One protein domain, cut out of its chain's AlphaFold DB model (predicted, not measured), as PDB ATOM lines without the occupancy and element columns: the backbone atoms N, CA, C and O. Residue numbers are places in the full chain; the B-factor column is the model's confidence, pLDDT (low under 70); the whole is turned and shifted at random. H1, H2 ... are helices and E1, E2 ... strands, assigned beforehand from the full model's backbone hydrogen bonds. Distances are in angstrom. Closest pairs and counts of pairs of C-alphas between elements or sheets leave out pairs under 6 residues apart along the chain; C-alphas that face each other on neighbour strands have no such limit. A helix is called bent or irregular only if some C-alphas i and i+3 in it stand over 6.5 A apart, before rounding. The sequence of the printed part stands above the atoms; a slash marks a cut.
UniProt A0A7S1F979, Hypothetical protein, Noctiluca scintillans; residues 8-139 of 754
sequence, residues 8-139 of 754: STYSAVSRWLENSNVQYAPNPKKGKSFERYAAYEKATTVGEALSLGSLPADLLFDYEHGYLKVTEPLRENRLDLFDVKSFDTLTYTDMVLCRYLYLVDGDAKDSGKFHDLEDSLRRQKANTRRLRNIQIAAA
ATOM      1  N   SER A   8     104.100  72.612 127.892       84.81
ATOM      2  CA  SER A   8     105.222  71.759 128.296       84.81
ATOM      3  C   SER A   8     105.131  71.293 129.755       84.81
ATOM      4  O   SER A   8     105.417  70.128 130.030       84.81
ATOM      5  N   THR A   9     104.678  72.150 130.678       89.38
ATOM      6  CA  THR A   9     104.425  71.809 132.090       89.38
ATOM      7  C   THR A   9     103.342  70.737 132.198       89.38
ATOM      8  O   THR A   9     103.572  69.690 132.803       89.38
ATOM      9  N   TYR A  10     102.194  70.934 131.543       86.62
ATOM     10  CA  TYR A  10     101.123  69.932 131.517       86.62
ATOM     11  C   TYR A  10     101.572  68.623 130.845       86.62
ATOM     12  O   TYR A  10     101.293  67.539 131.359       86.62
ATOM     13  N   SER A  11     102.315  68.702 129.735       84.25
ATOM     14  CA  SER A  11     102.815  67.522 129.021       84.25
ATOM     15  C   SER A  11     103.866  66.745 129.822       84.25
ATOM     16  O   SER A  11     103.875  65.517 129.752       84.25
ATOM     17  N   ALA A  12     104.716  67.406 130.611       89.12
ATOM     18  CA  ALA A  12     105.631  66.726 131.526       89.12
ATOM     19  C   ALA A  12     104.852  66.001 132.633       89.12
ATOM     20  O   ALA A  12     104.982  64.787 132.787       89.12
ATOM     21  N   VAL A  13     103.975  66.727 133.332       89.62
ATOM     22  CA  VAL A  13     103.158  66.212 134.443       89.62
ATOM     23  C   VAL A  13     102.261  65.046 134.021       89.62
ATOM     24  O   VAL A  13     102.069  64.111 134.793       89.62
ATOM     25  N   SER A  14     101.778  65.033 132.774       87.50
ATOM     26  CA  SER A  14     100.970  63.933 132.219       87.50
ATOM     27  C   SER A  14     101.675  62.570 132.132       87.50
ATOM     28  O   SER A  14     101.018  61.561 131.867       87.50
ATOM     29  N   ARG A  15     102.997  62.540 132.349       90.62
ATOM     30  CA  ARG A  15     103.840  61.336 132.346       90.62
ATOM     31  C   ARG A  15     104.400  60.978 133.729       90.62
ATOM     32  O   ARG A  15     105.141  60.006 133.833       90.62
ATOM     33  N   TRP A  16     104.102  61.743 134.779       93.06
ATOM     34  CA  TRP A  16     104.628  61.453 136.115       93.06
ATOM     35  C   TRP A  16     103.927  60.238 136.739       93.06
ATOM     36  O   TRP A  16     102.747  59.980 136.500       93.06
ATOM     37  N   LEU A  17     104.683  59.498 137.542       90.50
ATOM     38  CA  LEU A  17     104.261  58.375 138.366       90.50
ATOM     39  C   LEU A  17     104.406  58.755 139.843       90.50
ATOM     40  O   LEU A  17     105.191  59.630 140.205       90.50
ATOM     41  N   GLU A  18     103.715  58.030 140.717       90.12
ATOM     42  CA  GLU A  18     103.845  58.185 142.172       90.12
ATOM     43  C   GLU A  18     105.281  57.963 142.678       90.12
ATOM     44  O   GLU A  18     105.720  58.604 143.634       90.12
ATOM     45  N   ASN A  19     106.037  57.102 141.991       90.12
ATOM     46  CA  ASN A  19     107.443  56.810 142.255       90.12
ATOM     47  C   ASN A  19     108.432  57.560 141.337       90.12
ATOM     48  O   ASN A  19     109.621  57.247 141.381       90.12
ATOM     49  N   SER A  20     107.994  58.538 140.529       94.81
ATOM     50  CA  SER A  20     108.925  59.415 139.800       94.81
ATOM     51  C   SER A  20     109.805  60.168 140.792       94.81
ATOM     52  O   SER A  20     109.287  60.776 141.733       94.81
ATOM     53  N   ASN A  21     111.121  60.133 140.583       97.25
ATOM     54  CA  ASN A  21     112.080  60.762 141.486       97.25
ATOM     55  C   ASN A  21     111.986  62.290 141.394       97.25
ATOM     56  O   ASN A  21     111.846  62.840 140.300       97.25
ATOM     57  N   VAL A  22     112.091  62.982 142.531       97.25
ATOM     58  CA  VAL A  22     112.054  64.449 142.597       97.25
ATOM     59  C   VAL A  22     113.293  65.039 143.262       97.25
ATOM     60  O   VAL A  22     113.907  64.438 144.138       97.25
ATOM     61  N   GLN A  23     113.652  66.253 142.849       96.75
ATOM     62  CA  GLN A  23     114.654  67.080 143.515       96.75
ATOM     63  C   GLN A  23     114.161  68.525 143.578       96.75
ATOM     64  O   GLN A  23     113.973  69.169 142.543       96.75
ATOM     65  N   TYR A  24     114.004  69.047 144.792       96.12
ATOM     66  CA  TYR A  24     113.649  70.442 145.032       96.12
ATOM     67  C   TYR A  24     114.881  71.350 145.165       96.12
ATOM     68  O   TYR A  24     115.947  70.938 145.627       96.12
ATOM     69  N   ALA A  25     114.728  72.612 144.768       93.06
ATOM     70  CA  ALA A  25     115.668  73.689 145.061       93.06
ATOM     71  C   ALA A  25     115.468  74.205 146.505       93.06
ATOM     72  O   ALA A  25     114.343  74.137 147.004       93.06
ATOM     73  N   PRO A  26     116.493  74.779 147.168       91.75
ATOM     74  CA  PRO A  26     116.345  75.359 148.506       91.75
ATOM     75  C   PRO A  26     115.248  76.433 148.550       91.75
ATOM     76  O   PRO A  26     115.284  77.358 147.738       91.75
ATOM     77  N   ASN A  27     114.302  76.306 149.490       90.00
ATOM     78  CA  ASN A  27     113.045  77.065 149.583       90.00
ATOM     79  C   ASN A  27     113.070  78.515 149.033       90.00
ATOM     80  O   ASN A  27     113.439  79.452 149.747       90.00
ATOM     81  N   PRO A  28     112.605  78.738 147.784       85.88
ATOM     82  CA  PRO A  28     112.580  80.058 147.153       85.88
ATOM     83  C   PRO A  28     111.284  80.835 147.458       85.88
ATOM     84  O   PRO A  28     111.084  81.949 146.961       85.88
ATOM     85  N   LYS A  29     110.355  80.246 148.225       86.31
ATOM     86  CA  LYS A  29     109.004  80.777 148.442       86.31
ATOM     87  C   LYS A  29     108.983  81.894 149.484       86.31
ATOM     88  O   LYS A  29     109.882  82.047 150.306       86.31
ATOM     89  N   LYS A  30     107.900  82.677 149.479       84.62
ATOM     90  CA  LYS A  30     107.597  83.696 150.496       84.62
ATOM     91  C   LYS A  30     106.098  83.686 150.801       84.62
ATOM     92  O   LYS A  30     105.282  83.458 149.910       84.62
ATOM     93  N   GLY A  31     105.723  83.941 152.053       80.69
ATOM     94  CA  GLY A  31     104.322  83.915 152.486       80.69
ATOM     95  C   GLY A  31     103.738  82.496 152.580       80.69
ATOM     96  O   GLY A  31     104.437  81.555 152.939       80.69
ATOM     97  N   LYS A  32     102.443  82.338 152.269       73.19
ATOM     98  CA  LYS A  32     101.627  81.146 152.608       73.19
ATOM     99  C   LYS A  32     102.066  79.802 151.994       73.19
ATOM    100  O   LYS A  32     101.481  78.779 152.339       73.19
ATOM    101  N   SER A  33     103.014  79.782 151.062       78.75
ATOM    102  CA  SER A  33     103.597  78.551 150.502       78.75
ATOM    103  C   SER A  33     104.924  78.152 151.153       78.75
ATOM    104  O   SER A  33     105.309  76.997 151.027       78.75
ATOM    105  N   PHE A  34     105.588  79.051 151.890       86.19
ATOM    106  CA  PHE A  34     106.893  78.796 152.513       86.19
ATOM    107  C   PHE A  34     106.856  77.620 153.501       86.19
ATOM    108  O   PHE A  34     107.683  76.718 153.400       86.19
ATOM    109  N   GLU A  35     105.853  77.594 154.387       81.62
ATOM    110  CA  GLU A  35     105.642  76.526 155.381       81.62
ATOM    111  C   GLU A  35     105.394  75.154 154.730       81.62
ATOM    112  O   GLU A  35     105.918  74.155 155.211       81.62
ATOM    113  N   ARG A  36     104.631  75.096 153.623       86.12
ATOM    114  CA  ARG A  36     104.386  73.832 152.900       86.12
ATOM    115  C   ARG A  36     105.624  73.366 152.145       86.12
ATOM    116  O   ARG A  36     105.977  72.199 152.234       86.12
ATOM    117  N   TYR A  37     106.303  74.279 151.450       90.38
ATOM    118  CA  TYR A  37     107.522  73.953 150.711       90.38
ATOM    119  C   TYR A  37     108.603  73.413 151.658       90.38
ATOM    120  O   TYR A  37     109.211  72.396 151.363       90.38
ATOM    121  N   ALA A  38     108.743  73.974 152.866       88.81
ATOM    122  CA  ALA A  38     109.644  73.448 153.901       88.81
ATOM    123  C   ALA A  38     109.275  72.041 154.438       88.81
ATOM    124  O   ALA A  38     110.069  71.419 155.154       88.81
ATOM    125  N   ALA A  39     108.077  71.532 154.129       87.25
ATOM    126  CA  ALA A  39     107.697  70.143 154.359       87.25
ATOM    127  C   ALA A  39     108.053  69.272 153.143       87.25
ATOM    128  O   ALA A  39     108.848  68.345 153.291       87.25
ATOM    129  N   TYR A  40     107.531  69.594 151.953       90.62
ATOM    130  CA  TYR A  40     107.681  68.745 150.762       90.62
ATOM    131  C   TYR A  40     109.020  68.867 150.017       90.62
ATOM    132  O   TYR A  40     109.332  67.979 149.232       90.62
ATOM    133  N   GLU A  41     109.867  69.872 150.286       93.50
ATOM    134  CA  GLU A  41     111.211  69.983 149.672       93.50
ATOM    135  C   GLU A  41     112.151  68.816 150.021       93.50
ATOM    136  O   GLU A  41     113.190  68.634 149.391       93.50
ATOM    137  N   LYS A  42     111.775  68.026 151.033       92.19
ATOM    138  CA  LYS A  42     112.481  66.831 151.513       92.19
ATOM    139  C   LYS A  42     112.066  65.551 150.783       92.19
ATOM    140  O   LYS A  42     112.690  64.521 151.013       92.19
ATOM    141  N   ALA A  43     111.019  65.610 149.960       93.44
ATOM    142  CA  ALA A  43     110.514  64.457 149.234       93.44
ATOM    143  C   ALA A  43     111.548  63.908 148.245       93.44
ATOM    144  O   ALA A  43     112.276  64.662 147.597       93.44
ATOM    145  N   THR A  44     111.547  62.589 148.100       94.19
ATOM    146  CA  THR A  44     112.328  61.832 147.120       94.19
ATOM    147  C   THR A  44     111.491  61.406 145.916       94.19
ATOM    148  O   THR A  44     112.043  61.263 144.826       94.19
ATOM    149  N   THR A  45     110.161  61.295 146.057       95.44
ATOM    150  CA  THR A  45     109.229  61.026 144.943       95.44
ATOM    151  C   THR A  45     108.058  62.012 144.853       95.44
ATOM    152  O   THR A  45     107.758  62.744 145.799       95.44
ATOM    153  N   VAL A  46     107.348  62.016 143.716       93.75
ATOM    154  CA  VAL A  46     106.118  62.815 143.517       93.75
ATOM    155  C   VAL A  46     105.028  62.435 144.529       93.75
ATOM    156  O   VAL A  46     104.377  63.319 145.089       93.75
ATOM    157  N   GLY A  47     104.860  61.140 144.817       85.44
ATOM    158  CA  GLY A  47     103.930  60.649 145.837       85.44
ATOM    159  C   GLY A  47     104.274  61.126 147.245       85.44
ATOM    160  O   GLY A  47     103.390  61.535 147.998       85.44
ATOM    161  N   GLU A  48     105.563  61.134 147.589       88.12
ATOM    162  CA  GLU A  48     106.042  61.665 148.866       88.12
ATOM    163  C   GLU A  48     105.849  63.187 148.959       88.12
ATOM    164  O   GLU A  48     105.426  63.695 149.994       88.12
ATOM    165  N   ALA A  49     106.056  63.933 147.869       92.19
ATOM    166  CA  ALA A  49     105.782  65.369 147.851       92.19
ATOM    167  C   ALA A  49     104.296  65.665 148.121       92.19
ATOM    168  O   ALA A  49     103.971  66.554 148.913       92.19
ATOM    169  N   LEU A  50     103.388  64.899 147.508       88.06
ATOM    170  CA  LEU A  50     101.946  64.995 147.751       88.06
ATOM    171  C   LEU A  50     101.571  64.608 149.193       88.06
ATOM    172  O   LEU A  50     100.771  65.310 149.815       88.06
ATOM    173  N   SER A  51     102.154  63.541 149.753       81.31
ATOM    174  CA  SER A  51     101.864  63.105 151.130       81.31
ATOM    175  C   SER A  51     102.400  64.080 152.188       81.31
ATOM    176  O   SER A  51     101.734  64.318 153.194       81.31
ATOM    177  N   LEU A  52     103.529  64.746 151.917       84.06
ATOM    178  CA  LEU A  52     104.078  65.852 152.716       84.06
ATOM    179  C   LEU A  52     103.324  67.187 152.529       84.06
ATOM    180  O   LEU A  52     103.745  68.225 153.047       84.06
ATOM    181  N   GLY A  53     102.184  67.178 151.829       83.31
ATOM    182  CA  GLY A  53     101.263  68.312 151.736       83.31
ATOM    183  C   GLY A  53     101.504  69.256 150.558       83.31
ATOM    184  O   GLY A  53     100.994  70.382 150.579       83.31
ATOM    185  N   SER A  54     102.249  68.835 149.532       87.38
ATOM    186  CA  SER A  54     102.285  69.554 148.255       87.38
ATOM    187  C   SER A  54     100.918  69.502 147.581       87.38
ATOM    188  O   SER A  54     100.283  68.451 147.491       87.38
ATOM    189  N   LEU A  55     100.438  70.646 147.097       89.31
ATOM    190  CA  LEU A  55      99.253  70.674 146.247       89.31
ATOM    191  C   LEU A  55      99.650  70.292 144.811       89.31
ATOM    192  O   LEU A  55     100.726  70.676 144.362       89.31
ATOM    193  N   PRO A  56      98.764  69.681 144.006       89.75
ATOM    194  CA  PRO A  56      99.014  69.505 142.573       89.75
ATOM    195  C   PRO A  56      99.374  70.823 141.862       89.75
ATOM    196  O   PRO A  56     100.245  70.858 141.003       89.75
ATOM    197  N   ALA A  57      98.772  71.942 142.278       89.19
ATOM    198  CA  ALA A  57      99.121  73.275 141.784       89.19
ATOM    199  C   ALA A  57     100.493  73.794 142.275       89.19
ATOM    200  O   ALA A  57     101.096  74.623 141.595       89.19
ATOM    201  N   ASP A  58     100.990  73.324 143.426       92.31
ATOM    202  CA  ASP A  58     102.365  73.600 143.862       92.31
ATOM    203  C   ASP A  58     103.347  72.827 142.957       92.31
ATOM    204  O   ASP A  58     104.255  73.439 142.402       92.31
ATOM    205  N   LEU A  59     103.094  71.534 142.692       93.88
ATOM    206  CA  LEU A  59     103.888  70.700 141.772       93.88
ATOM    207  C   LEU A  59     104.040  71.304 140.363       93.88
ATOM    208  O   LEU A  59     105.164  71.435 139.872       93.88
ATOM    209  N   LEU A  60     102.931  71.689 139.711       93.81
ATOM    210  CA  LEU A  60     102.975  72.313 138.378       93.81
ATOM    211  C   LEU A  60     103.772  73.627 138.405       93.81
ATOM    212  O   LEU A  60     104.598  73.870 137.525       93.81
ATOM    213  N   PHE A  61     103.550  74.461 139.427       93.00
ATOM    214  CA  PHE A  61     104.243  75.740 139.569       93.00
ATOM    215  C   PHE A  61     105.751  75.547 139.763       93.00
ATOM    216  O   PHE A  61     106.547  76.249 139.141       93.00
ATOM    217  N   ASP A  62     106.145  74.626 140.641       94.94
ATOM    218  CA  ASP A  62     107.543  74.417 141.010       94.94
ATOM    219  C   ASP A  62     108.361  73.859 139.854       94.94
ATOM    220  O   ASP A  62     109.498  74.286 139.661       94.94
ATOM    221  N   TYR A  63     107.780  72.966 139.052       95.38
ATOM    222  CA  TYR A  63     108.437  72.447 137.857       95.38
ATOM    223  C   TYR A  63     108.655  73.550 136.813       95.38
ATOM    224  O   TYR A  63     109.771  73.748 136.336       95.38
ATOM    225  N   GLU A  64     107.613  74.335 136.528       94.25
ATOM    226  CA  GLU A  64     107.665  75.438 135.561       94.25
ATOM    227  C   GLU A  64     108.696  76.520 135.920       94.25
ATOM    228  O   GLU A  64     109.356  77.072 135.044       94.25
ATOM    229  N   HIS A  65     108.868  76.796 137.215       92.81
ATOM    230  CA  HIS A  65     109.817  77.797 137.714       92.81
ATOM    231  C   HIS A  65     111.212  77.215 138.021       92.81
ATOM    232  O   HIS A  65     112.072  77.925 138.544       92.81
ATOM    233  N   GLY A  66     111.458  75.933 137.712       93.12
ATOM    234  CA  GLY A  66     112.740  75.258 137.951       93.12
ATOM    235  C   GLY A  66     113.068  75.001 139.428       93.12
ATOM    236  O   GLY A  66     114.216  74.699 139.760       93.12
ATOM    237  N   TYR A  67     112.080  75.121 140.316       95.12
ATOM    238  CA  TYR A  67     112.186  74.819 141.747       95.12
ATOM    239  C   TYR A  67     112.037  73.323 142.041       95.12
ATOM    240  O   TYR A  67     112.517  72.858 143.067       95.12
ATOM    241  N   LEU A  68     111.405  72.574 141.137       96.56
ATOM    242  CA  LEU A  68     111.252  71.122 141.172       96.56
ATOM    243  C   LEU A  68     111.816  70.528 139.880       96.56
ATOM    244  O   LEU A  68     111.418  70.911 138.782       96.56
ATOM    245  N   LYS A  69     112.706  69.546 140.004       96.50
ATOM    246  CA  LYS A  69     113.073  68.637 138.914       96.50
ATOM    247  C   LYS A  69     112.403  67.294 139.155       96.50
ATOM    248  O   LYS A  69     112.423  66.810 140.283       96.50
ATOM    249  N   VAL A  70     111.870  66.690 138.098       96.31
ATOM    250  CA  VAL A  70     111.336  65.323 138.120       96.31
ATOM    251  C   VAL A  70     112.120  64.482 137.121       96.31
ATOM    252  O   VAL A  70     112.402  64.942 136.014       96.31
ATOM    253  N   THR A  71     112.506  63.277 137.525       95.06
ATOM    254  CA  THR A  71     113.299  62.329 136.735       95.06
ATOM    255  C   THR A  71     112.674  60.933 136.760       95.06
ATOM    256  O   THR A  71     111.702  60.677 137.472       95.06
ATOM    257  N   GLU A  72     113.222  60.033 135.939       91.81
ATOM    258  CA  GLU A  72     112.776  58.641 135.812       91.81
ATOM    259  C   GLU A  72     112.611  57.933 137.175       91.81
ATOM    260  O   GLU A  72     113.405  58.189 138.088       91.81
ATOM    261  N   PRO A  73     111.628  57.026 137.334       94.12
ATOM    262  CA  PRO A  73     110.748  56.488 136.291       94.12
ATOM    263  C   PRO A  73     109.611  57.438 135.884       94.12
ATOM    264  O   PRO A  73     108.939  58.017 136.735       94.12
ATOM    265  N   LEU A  74     109.362  57.557 134.583       91.56
ATOM    266  CA  LEU A  74     108.211  58.229 133.975       91.56
ATOM    267  C   LEU A  74     107.373  57.222 133.170       91.56
ATOM    268  O   LEU A  74     107.879  56.212 132.682       91.56
ATOM    269  N   ARG A  75     106.084  57.514 132.964       87.06
ATOM    270  CA  ARG A  75     105.256  56.796 131.980       87.06
ATOM    271  C   ARG A  75     105.826  57.029 130.576       87.06
ATOM    272  O   ARG A  75     106.192  58.156 130.240       87.06
ATOM    273  N   GLU A  76     105.881  55.997 129.736       84.38
ATOM    274  CA  GLU A  76     106.261  56.139 128.320       84.38
ATOM    275  C   GLU A  76     105.258  57.055 127.598       84.38
ATOM    276  O   GLU A  76     105.598  58.169 127.196       84.38
ATOM    277  N   ASN A  77     103.995  56.628 127.562       81.38
ATOM    278  CA  ASN A  77     102.860  57.409 127.079       81.38
ATOM    279  C   ASN A  77     102.222  58.241 128.205       81.38
ATOM    280  O   ASN A  77     102.472  58.017 129.389       81.38
ATOM    281  N   ARG A  78     101.389  59.222 127.848       80.56
ATOM    282  CA  ARG A  78     100.613  60.001 128.828       80.56
ATOM    283  C   ARG A  78      99.541  59.117 129.478       80.56
ATOM    284  O   ARG A  78      99.094  58.151 128.867       80.56
ATOM    285  N   LEU A  79      99.101  59.452 130.691       82.75
ATOM    286  CA  LEU A  79      97.915  58.817 131.276       82.75
ATOM    287  C   LEU A  79      96.658  59.207 130.478       82.75
ATOM    288  O   LEU A  79      96.313  60.387 130.440       82.75
ATOM    289  N   ASP A  80      95.941  58.227 129.931       82.69
ATOM    290  CA  ASP A  80      94.540  58.376 129.521       82.69
ATOM    291  C   ASP A  80      93.632  57.589 130.483       82.69
ATOM    292  O   ASP A  80      93.944  56.470 130.887       82.69
ATOM    293  N   LEU A  81      92.509  58.185 130.888       83.19
ATOM    294  CA  LEU A  81      91.522  57.552 131.765       83.19
ATOM    295  C   LEU A  81      90.499  56.694 131.006       83.19
ATOM    296  O   LEU A  81      89.765  55.939 131.641       83.19
ATOM    297  N   PHE A  82      90.414  56.809 129.680       83.88
ATOM    298  CA  PHE A  82      89.556  55.959 128.851       83.88
ATOM    299  C   PHE A  82      90.185  54.579 128.609       83.88
ATOM    300  O   PHE A  82      89.458  53.584 128.575       83.88
ATOM    301  N   ASP A  83      91.516  54.491 128.573       83.88
ATOM    302  CA  ASP A  83      92.251  53.217 128.557       83.88
ATOM    303  C   ASP A  83      92.189  52.488 129.909       83.88
ATOM    304  O   ASP A  83      92.144  51.259 129.956       83.88
ATOM    305  N   VAL A  84      92.126  53.229 131.020       80.69
ATOM    306  CA  VAL A  84      92.019  52.663 132.374       80.69
ATOM    307  C   VAL A  84      90.679  51.950 132.560       80.69
ATOM    308  O   VAL A  84      89.618  52.573 132.466       80.69
ATOM    309  N   LYS A  85      90.738  50.645 132.861       76.31
ATOM    310  CA  LYS A  85      89.565  49.792 133.129       76.31
ATOM    311  C   LYS A  85      89.381  49.472 134.616       76.31
ATOM    312  O   LYS A  85      88.274  49.615 135.109       76.31
ATOM    313  N   SER A  86      90.443  49.123 135.351       74.06
ATOM    314  CA  SER A  86      90.373  48.913 136.810       74.06
ATOM    315  C   SER A  86      90.855  50.141 137.590       74.06
ATOM    316  O   SER A  86      91.763  50.854 137.169       74.06
ATOM    317  N   PHE A  87      90.254  50.372 138.755       76.94
ATOM    318  CA  PHE A  87      90.672  51.399 139.708       76.94
ATOM    319  C   PHE A  87      92.045  51.109 140.327       76.94
ATOM    320  O   PHE A  87      92.804  52.043 140.570       76.94
ATOM    321  N   ASP A  88      92.402  49.835 140.508       71.75
ATOM    322  CA  ASP A  88      93.652  49.424 141.166       71.75
ATOM    323  C   ASP A  88      94.905  49.738 140.329       71.75
ATOM    324  O   ASP A  88      96.027  49.680 140.829       71.75
ATOM    325  N   THR A  89      94.733  50.114 139.054       77.38
ATOM    326  CA  THR A  89      95.824  50.597 138.193       77.38
ATOM    327  C   THR A  89      96.100  52.099 138.346       77.38
ATOM    328  O   THR A  89      96.953  52.631 137.634       77.38
ATOM    329  N   LEU A  90      95.363  52.808 139.212       80.31
ATOM    330  CA  LEU A  90      95.518  54.241 139.470       80.31
ATOM    331  C   LEU A  90      96.165  54.499 140.831       80.31
ATOM    332  O   LEU A  90      95.647  54.112 141.876       80.31
ATOM    333  N   THR A  91      97.257  55.256 140.820       83.62
ATOM    334  CA  THR A  91      97.869  55.795 142.039       83.62
ATOM    335  C   THR A  91      97.098  57.007 142.575       83.62
ATOM    336  O   THR A  91      96.291  57.626 141.867       83.62
ATOM    337  N   TYR A  92      97.376  57.420 143.819       80.62
ATOM    338  CA  TYR A  92      96.840  58.685 144.333       80.62
ATOM    339  C   TYR A  92      97.337  59.869 143.486       80.62
ATOM    340  O   TYR A  92      96.563  60.772 143.147       80.62
ATOM    341  N   THR A  93      98.607  59.809 143.081       85.31
ATOM    342  CA  THR A  93      99.254  60.740 142.150       85.31
ATOM    343  C   THR A  93      98.479  60.873 140.832       85.31
ATOM    344  O   THR A  93      98.130  61.989 140.438       85.31
ATOM    345  N   ASP A  94      98.107  59.759 140.193       86.38
ATOM    346  CA  ASP A  94      97.322  59.769 138.951       86.38
ATOM    347  C   ASP A  94      95.988  60.508 139.128       86.38
ATOM    348  O   ASP A  94      95.660  61.397 138.342       86.38
ATOM    349  N   MET A  95      95.230  60.210 140.191       81.19
ATOM    350  CA  MET A  95      93.915  60.827 140.422       81.19
ATOM    351  C   MET A  95      93.951  62.341 140.670       81.19
ATOM    352  O   MET A  95      92.959  63.038 140.415       81.19
ATOM    353  N   VAL A  96      95.038  62.869 141.239       84.62
ATOM    354  CA  VAL A  96      95.155  64.313 141.495       84.62
ATOM    355  C   VAL A  96      95.704  65.061 140.284       84.62
ATOM    356  O   VAL A  96      95.239  66.169 140.001       84.62
ATOM    357  N   LEU A  97      96.614  64.441 139.526       86.81
ATOM    358  CA  LEU A  97      97.176  65.003 138.298       86.81
ATOM    359  C   LEU A  97      96.221  64.878 137.097       86.81
ATOM    360  O   LEU A  97      96.246  65.743 136.217       86.81
ATOM    361  N   CYS A  98      95.294  63.906 137.083       84.00
ATOM    362  CA  CYS A  98      94.371  63.691 135.956       84.00
ATOM    363  C   CYS A  98      93.524  64.929 135.600       84.00
ATOM    364  O   CYS A  98      93.091  65.113 134.460       84.00
ATOM    365  N   ARG A  99      93.318  65.809 136.588       79.56
ATOM    366  CA  ARG A  99      92.570  67.071 136.505       79.56
ATOM    367  C   ARG A  99      93.230  68.123 135.614       79.56
ATOM    368  O   ARG A  99      92.570  69.110 135.294       79.56
ATOM    369  N   TYR A 100      94.493  67.918 135.237       80.50
ATOM    370  CA  TYR A 100      95.331  68.843 134.468       80.50
ATOM    371  C   TYR A 100      95.694  68.325 133.062       80.50
ATOM    372  O   TYR A 100      96.177  69.095 132.239       80.50
ATOM    373  N   LEU A 101      95.396  67.056 132.748       74.25
ATOM    374  CA  LEU A 101      95.713  66.412 131.458       74.25
ATOM    375  C   LEU A 101      94.972  67.023 130.256       74.25
ATOM    376  O   LEU A 101      95.385  66.869 129.113       74.25
ATOM    377  N   TYR A 102      93.869  67.724 130.514       69.12
ATOM    378  CA  TYR A 102      92.922  68.223 129.514       69.12
ATOM    379  C   TYR A 102      93.460  69.309 128.563       69.12
ATOM    380  O   TYR A 102      92.765  69.670 127.615       69.12
ATOM    381  N   LEU A 103      94.651  69.849 128.842       63.81
ATOM    382  CA  LEU A 103      95.323  70.889 128.052       63.81
ATOM    383  C   LEU A 103      96.420  70.344 127.134       63.81
ATOM    384  O   LEU A 103      97.099  71.131 126.480       63.81
ATOM    385  N   VAL A 104      96.598  69.022 127.088       61.28
ATOM    386  CA  VAL A 104      97.597  68.360 126.247       61.28
ATOM    387  C   VAL A 104      96.885  67.479 125.230       61.28
ATOM    388  O   VAL A 104      95.964  66.741 125.580       61.28
ATOM    389  N   ASP A 105      97.284  67.572 123.966       55.84
ATOM    390  CA  ASP A 105      96.618  66.867 122.874       55.84
ATOM    391  C   ASP A 105      97.380  65.607 122.438       55.84
ATOM    392  O   ASP A 105      98.614  65.575 122.486       55.84
ATOM    393  N   GLY A 106      96.643  64.558 122.058       49.03
ATOM    394  CA  GLY A 106      97.183  63.208 121.841       49.03
ATOM    395  C   GLY A 106      98.243  63.168 120.741       49.03
ATOM    396  O   GLY A 106      99.368  62.736 120.985       49.03
ATOM    397  N   ASP A 107      97.901  63.716 119.574       46.72
ATOM    398  CA  ASP A 107      98.741  63.697 118.369       46.72
ATOM    399  C   ASP A 107      99.631  64.942 118.204       46.72
ATOM    400  O   ASP A 107     100.505  64.984 117.332       46.72
ATOM    401  N   ALA A 108      99.440  65.978 119.030       45.19
ATOM    402  CA  ALA A 108     100.152  67.243 118.891       45.19
ATOM    403  C   ALA A 108     101.621  67.136 119.337       45.19
ATOM    404  O   ALA A 108     101.988  67.407 120.484       45.19
ATOM    405  N   LYS A 109     102.497  66.828 118.377       42.94
ATOM    406  CA  LYS A 109     103.917  67.183 118.458       42.94
ATOM    407  C   LYS A 109     104.073  68.700 118.343       42.94
ATOM    408  O   LYS A 109     104.190  69.231 117.244       42.94
ATOM    409  N   ASP A 110     104.087  69.354 119.502       47.25
ATOM    410  CA  ASP A 110     104.653  70.692 119.724       47.25
ATOM    411  C   ASP A 110     104.076  71.789 118.803       47.25
ATOM    412  O   ASP A 110     104.782  72.478 118.065       47.25
ATOM    413  N   SER A 111     102.743  71.932 118.805       45.62
ATOM    414  CA  SER A 111     102.044  72.872 117.910       45.62
ATOM    415  C   SER A 111     102.120  74.345 118.353       45.62
ATOM    416  O   SER A 111     101.737  75.242 117.590       45.62
ATOM    417  N   GLY A 112     102.587  74.598 119.583       45.81
ATOM    418  CA  GLY A 112     102.678  75.926 120.200       45.81
ATOM    419  C   GLY A 112     101.326  76.622 120.393       45.81
ATOM    420  O   GLY A 112     101.270  77.855 120.439       45.81
ATOM    421  N   LYS A 113     100.227  75.859 120.425       48.91
ATOM    422  CA  LYS A 113      98.852  76.365 120.468       48.91
ATOM    423  C   LYS A 113      97.994  75.490 121.367       48.91
ATOM    424  O   LYS A 113      97.604  74.390 120.991       48.91
ATOM    425  N   PHE A 114      97.589  76.061 122.496       53.56
ATOM    426  CA  PHE A 114      96.489  75.518 123.279       53.56
ATOM    427  C   PHE A 114      95.234  75.341 122.410       53.56
ATOM    428  O   PHE A 114      94.924  76.182 121.560       53.56
ATOM    429  N   HIS A 115      94.511  74.248 122.661       55.09
ATOM    430  CA  HIS A 115      93.208  73.959 122.066       55.09
ATOM    431  C   HIS A 115      92.201  75.083 122.373       55.09
ATOM    432  O   HIS A 115      92.424  75.910 123.264       55.09
ATOM    433  N   ASP A 116      91.044  75.075 121.702       65.06
ATOM    434  CA  ASP A 116      89.921  75.902 122.151       65.06
ATOM    435  C   ASP A 116      89.644  75.651 123.650       65.06
ATOM    436  O   ASP A 116      89.711  74.523 124.159       65.06
ATOM    437  N   LEU A 117      89.350  76.732 124.366       66.19
ATOM    438  CA  LEU A 117      88.949  76.714 125.764       66.19
ATOM    439  C   LEU A 117      87.732  75.810 125.983       66.19
ATOM    440  O   LEU A 117      87.649  75.143 127.017       66.19
ATOM    441  N   GLU A 118      86.788  75.789 125.040       69.25
ATOM    442  CA  GLU A 118      85.586  74.967 125.150       69.25
ATOM    443  C   GLU A 118      85.916  73.469 125.088       69.25
ATOM    444  O   GLU A 118      85.522  72.723 125.990       69.25
ATOM    445  N   ASP A 119      86.723  73.041 124.113       72.12
ATOM    446  CA  ASP A 119      87.200  71.657 124.004       72.12
ATOM    447  C   ASP A 119      88.059  71.245 125.200       72.12
ATOM    448  O   ASP A 119      87.879  70.158 125.749       72.12
ATOM    449  N   SER A 120      88.945  72.130 125.659       69.12
ATOM    450  CA  SER A 120      89.759  71.912 126.859       69.12
ATOM    451  C   SER A 120      88.857  71.625 128.070       69.12
ATOM    452  O   SER A 120      88.985  70.600 128.744       69.12
ATOM    453  N   LEU A 121      87.861  72.482 128.319       71.75
ATOM    454  CA  LEU A 121      86.896  72.288 129.406       71.75
ATOM    455  C   LEU A 121      85.999  71.058 129.189       71.75
ATOM    456  O   LEU A 121      85.553  70.455 130.167       71.75
ATOM    457  N   ARG A 122      85.723  70.665 127.941       78.50
ATOM    458  CA  ARG A 122      84.987  69.440 127.595       78.50
ATOM    459  C   ARG A 122      85.799  68.191 127.944       78.50
ATOM    460  O   ARG A 122      85.273  67.339 128.662       78.50
ATOM    461  N   ARG A 123      87.077  68.125 127.545       76.69
ATOM    462  CA  ARG A 123      88.030  67.063 127.925       76.69
ATOM    463  C   ARG A 123      88.171  66.968 129.450       76.69
ATOM    464  O   ARG A 123      88.029  65.886 130.010       76.69
ATOM    465  N   GLN A 124      88.313  68.092 130.160       77.50
ATOM    466  CA  GLN A 124      88.405  68.092 131.630       77.50
ATOM    467  C   GLN A 124      87.158  67.499 132.307       77.50
ATOM    468  O   GLN A 124      87.267  66.698 133.241       77.50
ATOM    469  N   LYS A 125      85.963  67.877 131.834       80.62
ATOM    470  CA  LYS A 125      84.686  67.338 132.327       80.62
ATOM    471  C   LYS A 125      84.555  65.845 132.021       80.62
ATOM    472  O   LYS A 125      84.070  65.117 132.882       80.62
ATOM    473  N   ALA A 126      84.998  65.396 130.845       82.06
ATOM    474  CA  ALA A 126      85.003  63.987 130.458       82.06
ATOM    475  C   ALA A 126      85.920  63.161 131.380       82.06
ATOM    476  O   ALA A 126      85.433  62.268 132.067       82.06
ATOM    477  N   ASN A 127      87.190  63.551 131.530       82.31
ATOM    478  CA  ASN A 127      88.158  62.897 132.421       82.31
ATOM    479  C   ASN A 127      87.661  62.835 133.879       82.31
ATOM    480  O   ASN A 127      87.768  61.805 134.541       82.31
ATOM    481  N   THR A 128      87.053  63.920 134.375       81.75
ATOM    482  CA  THR A 128      86.498  63.977 135.740       81.75
ATOM    483  C   THR A 128      85.307  63.027 135.930       81.75
ATOM    484  O   THR A 128      85.151  62.450 137.005       81.75
ATOM    485  N   ARG A 129      84.465  62.839 134.903       83.75
ATOM    486  CA  ARG A 129      83.379  61.842 134.919       83.75
ATOM    487  C   ARG A 129      83.928  60.423 134.822       83.75
ATOM    488  O   ARG A 129      83.512  59.579 135.605       83.75
ATOM    489  N   ARG A 130      84.890  60.182 133.928       87.75
ATOM    490  CA  ARG A 130      85.510  58.870 133.715       87.75
ATOM    491  C   ARG A 130      86.166  58.340 134.990       87.75
ATOM    492  O   ARG A 130      85.832  57.238 135.407       87.75
ATOM    493  N   LEU A 131      86.978  59.153 135.680       85.50
ATOM    494  CA  LEU A 131      87.538  58.784 136.990       85.50
ATOM    495  C   LEU A 131      86.442  58.440 138.011       85.50
ATOM    496  O   LEU A 131      86.582  57.488 138.775       85.50
ATOM    497  N   ARG A 132      85.337  59.196 138.020       84.12
ATOM    498  CA  ARG A 132      84.206  58.927 138.914       84.12
ATOM    499  C   ARG A 132      83.522  57.599 138.579       84.12
ATOM    500  O   ARG A 132      83.183  56.871 139.503       84.12
ATOM    501  N   ASN A 133      83.335  57.273 137.299       87.00
ATOM    502  CA  ASN A 133      82.763  55.990 136.882       87.00
ATOM    503  C   ASN A 133      83.675  54.826 137.306       87.00
ATOM    504  O   ASN A 133      83.178  53.907 137.942       87.00
ATOM    505  N   ILE A 134      84.996  54.923 137.093       85.12
ATOM    506  CA  ILE A 134      85.984  53.929 137.566       85.12
ATOM    507  C   ILE A 134      85.894  53.741 139.097       85.12
ATOM    508  O   ILE A 134      85.839  52.616 139.587       85.12
ATOM    509  N   GLN A 135      85.803  54.836 139.863       84.81
ATOM    510  CA  GLN A 135      85.633  54.804 141.325       84.81
ATOM    511  C   GLN A 135      84.325  54.143 141.787       84.81
ATOM    512  O   GLN A 135      84.309  53.473 142.817       84.81
ATOM    513  N   ILE A 136      83.218  54.370 141.072       85.81
ATOM    514  CA  ILE A 136      81.914  53.767 141.390       85.81
ATOM    515  C   ILE A 136      81.922  52.281 141.042       85.81
ATOM    516  O   ILE A 136      81.413  51.485 141.821       85.81
ATOM    517  N   ALA A 137      82.508  51.922 139.899       87.00
ATOM    518  CA  ALA A 137      82.594  50.552 139.423       87.00
ATOM    519  C   ALA A 137      83.354  49.665 140.416       87.00
ATOM    520  O   ALA A 137      82.797  48.687 140.905       87.00
ATOM    521  N   ALA A 138      84.556  50.080 140.830       83.88
ATOM    522  CA  ALA A 138      85.334  49.363 141.841       83.88
ATOM    523  C   ALA A 138      84.611  49.265 143.197       83.88
ATOM    524  O   ALA A 138      84.635  48.221 143.836       83.88
ATOM    525  N   ALA A 139      83.898  50.316 143.621       82.31
ATOM    526  CA  ALA A 139      83.120  50.302 144.866       82.31
ATOM    527  C   ALA A 139      81.778  49.533 144.780       82.31
ATOM    528  O   ALA A 139      81.011  49.529 145.746       82.31
TER     529      ALA A 139
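Overview. This is residues 8 to 139 of the 754 residues of the protein "Hypothetical protein" of Noctiluca scintillans (UniProt A0A7S1F979). A small ribbon of two antiparallel strands, E1 and E2, has the short helices H3 and H4 over one of its faces; beyond these H5 lies near the middle, and the long helix H6 runs along the far side of H5, folded back on it as a helical hairpin. H1 packs on H4 and H5, while H2 sits at the end of the body away from H6. The printed part has 132 residues with six named helices and two named strands, in the order H1, E1, H2, H3, H4, E2, H5, H6, and its class is mostly helix. It is compact, with a radius of gyration of the C-alphas of 15.3 A, and spans 39 by 39 by 28 A.

Along the chain. Strand E1 is residues 21 to 24, 10.4 A long, and begins with C-alpha 21 at (112.080, 60.762, 141.486); strand E2 is residues 68 to 71, 10.1 A. H4 covers residues 56 to 64, 12.6 A, and H3 residues 46 to 51, 8.7 A. H2 covers residues 34 to 40, 10.2 A. H1 covers residues 8 to 13, 8.5 A, from C-alpha 8 at (105.222, 71.759, 128.296). H5 covers residues 92 to 103, 20.4 A; it is irregular, with C-alphas 99 and 102 7.1 A apart. H6, residues 117 to 138, measures 31.9 A and ends with C-alpha 138 at (85.334, 49.363, 141.841).

Arrangement. E1 and E2 are antiparallel at 159 degrees, with N 23 and O 69 2.9 A apart and N 69 and O 23 2.9 A apart, both within hydrogen-bond range. The closest C-alphas of H4 and E2 are those of Asp 62 and Leu 68, 5.0 A apart; those of E1 and H3 are Val 22 and Val 46, 6.2 A. H2 and H3 only just touch, with 3 pairs of C-alphas within 8 A, and only at the corner by their link; Tyr 40 and Ala 49 have the closest C-alphas, 4.8 A. H1 touches H4 at a steep tilt of 48 degrees, closest at the C-alphas of Thr 9 and Glu 64, 6.0 A. The hub, H5, touches H1, H3 and H6. Its closest C-alphas to H1 are Leu 101 and Tyr 10, 6.5 A; it touches H3 with residues 92 to 93 alone, closest at Thr 93 and Gly 47, 6.0 A between C-alphas. H5 and H6 form a hairpin at a shallow tilt of 26 degrees, opposite ways, with the C-alphas of Tyr 102 and Gln 124 closest at 5.0 A. H6 is apart from H1, H2, H3, H4, E1 and E2. Every O i to N i+4 pair is within hydrogen-bond range in H1, H3, H4 and H6; H2 has 2 of 3, and H5 has 3 of 8, beside 5 of 9 O i to N i+3 pairs.

Size, cuts and confidence. The farthest C-alphas, those of Lys 30 and Ala 137, are 43.0 A apart. The printed part has no cut. The links from E2 to H5, residues 72 to 91, and from H5 to H6, residues 104 to 116, are long. The mean pLDDT of the printed part is 82.4; residues 102 to 118 and residue 120 are under 70.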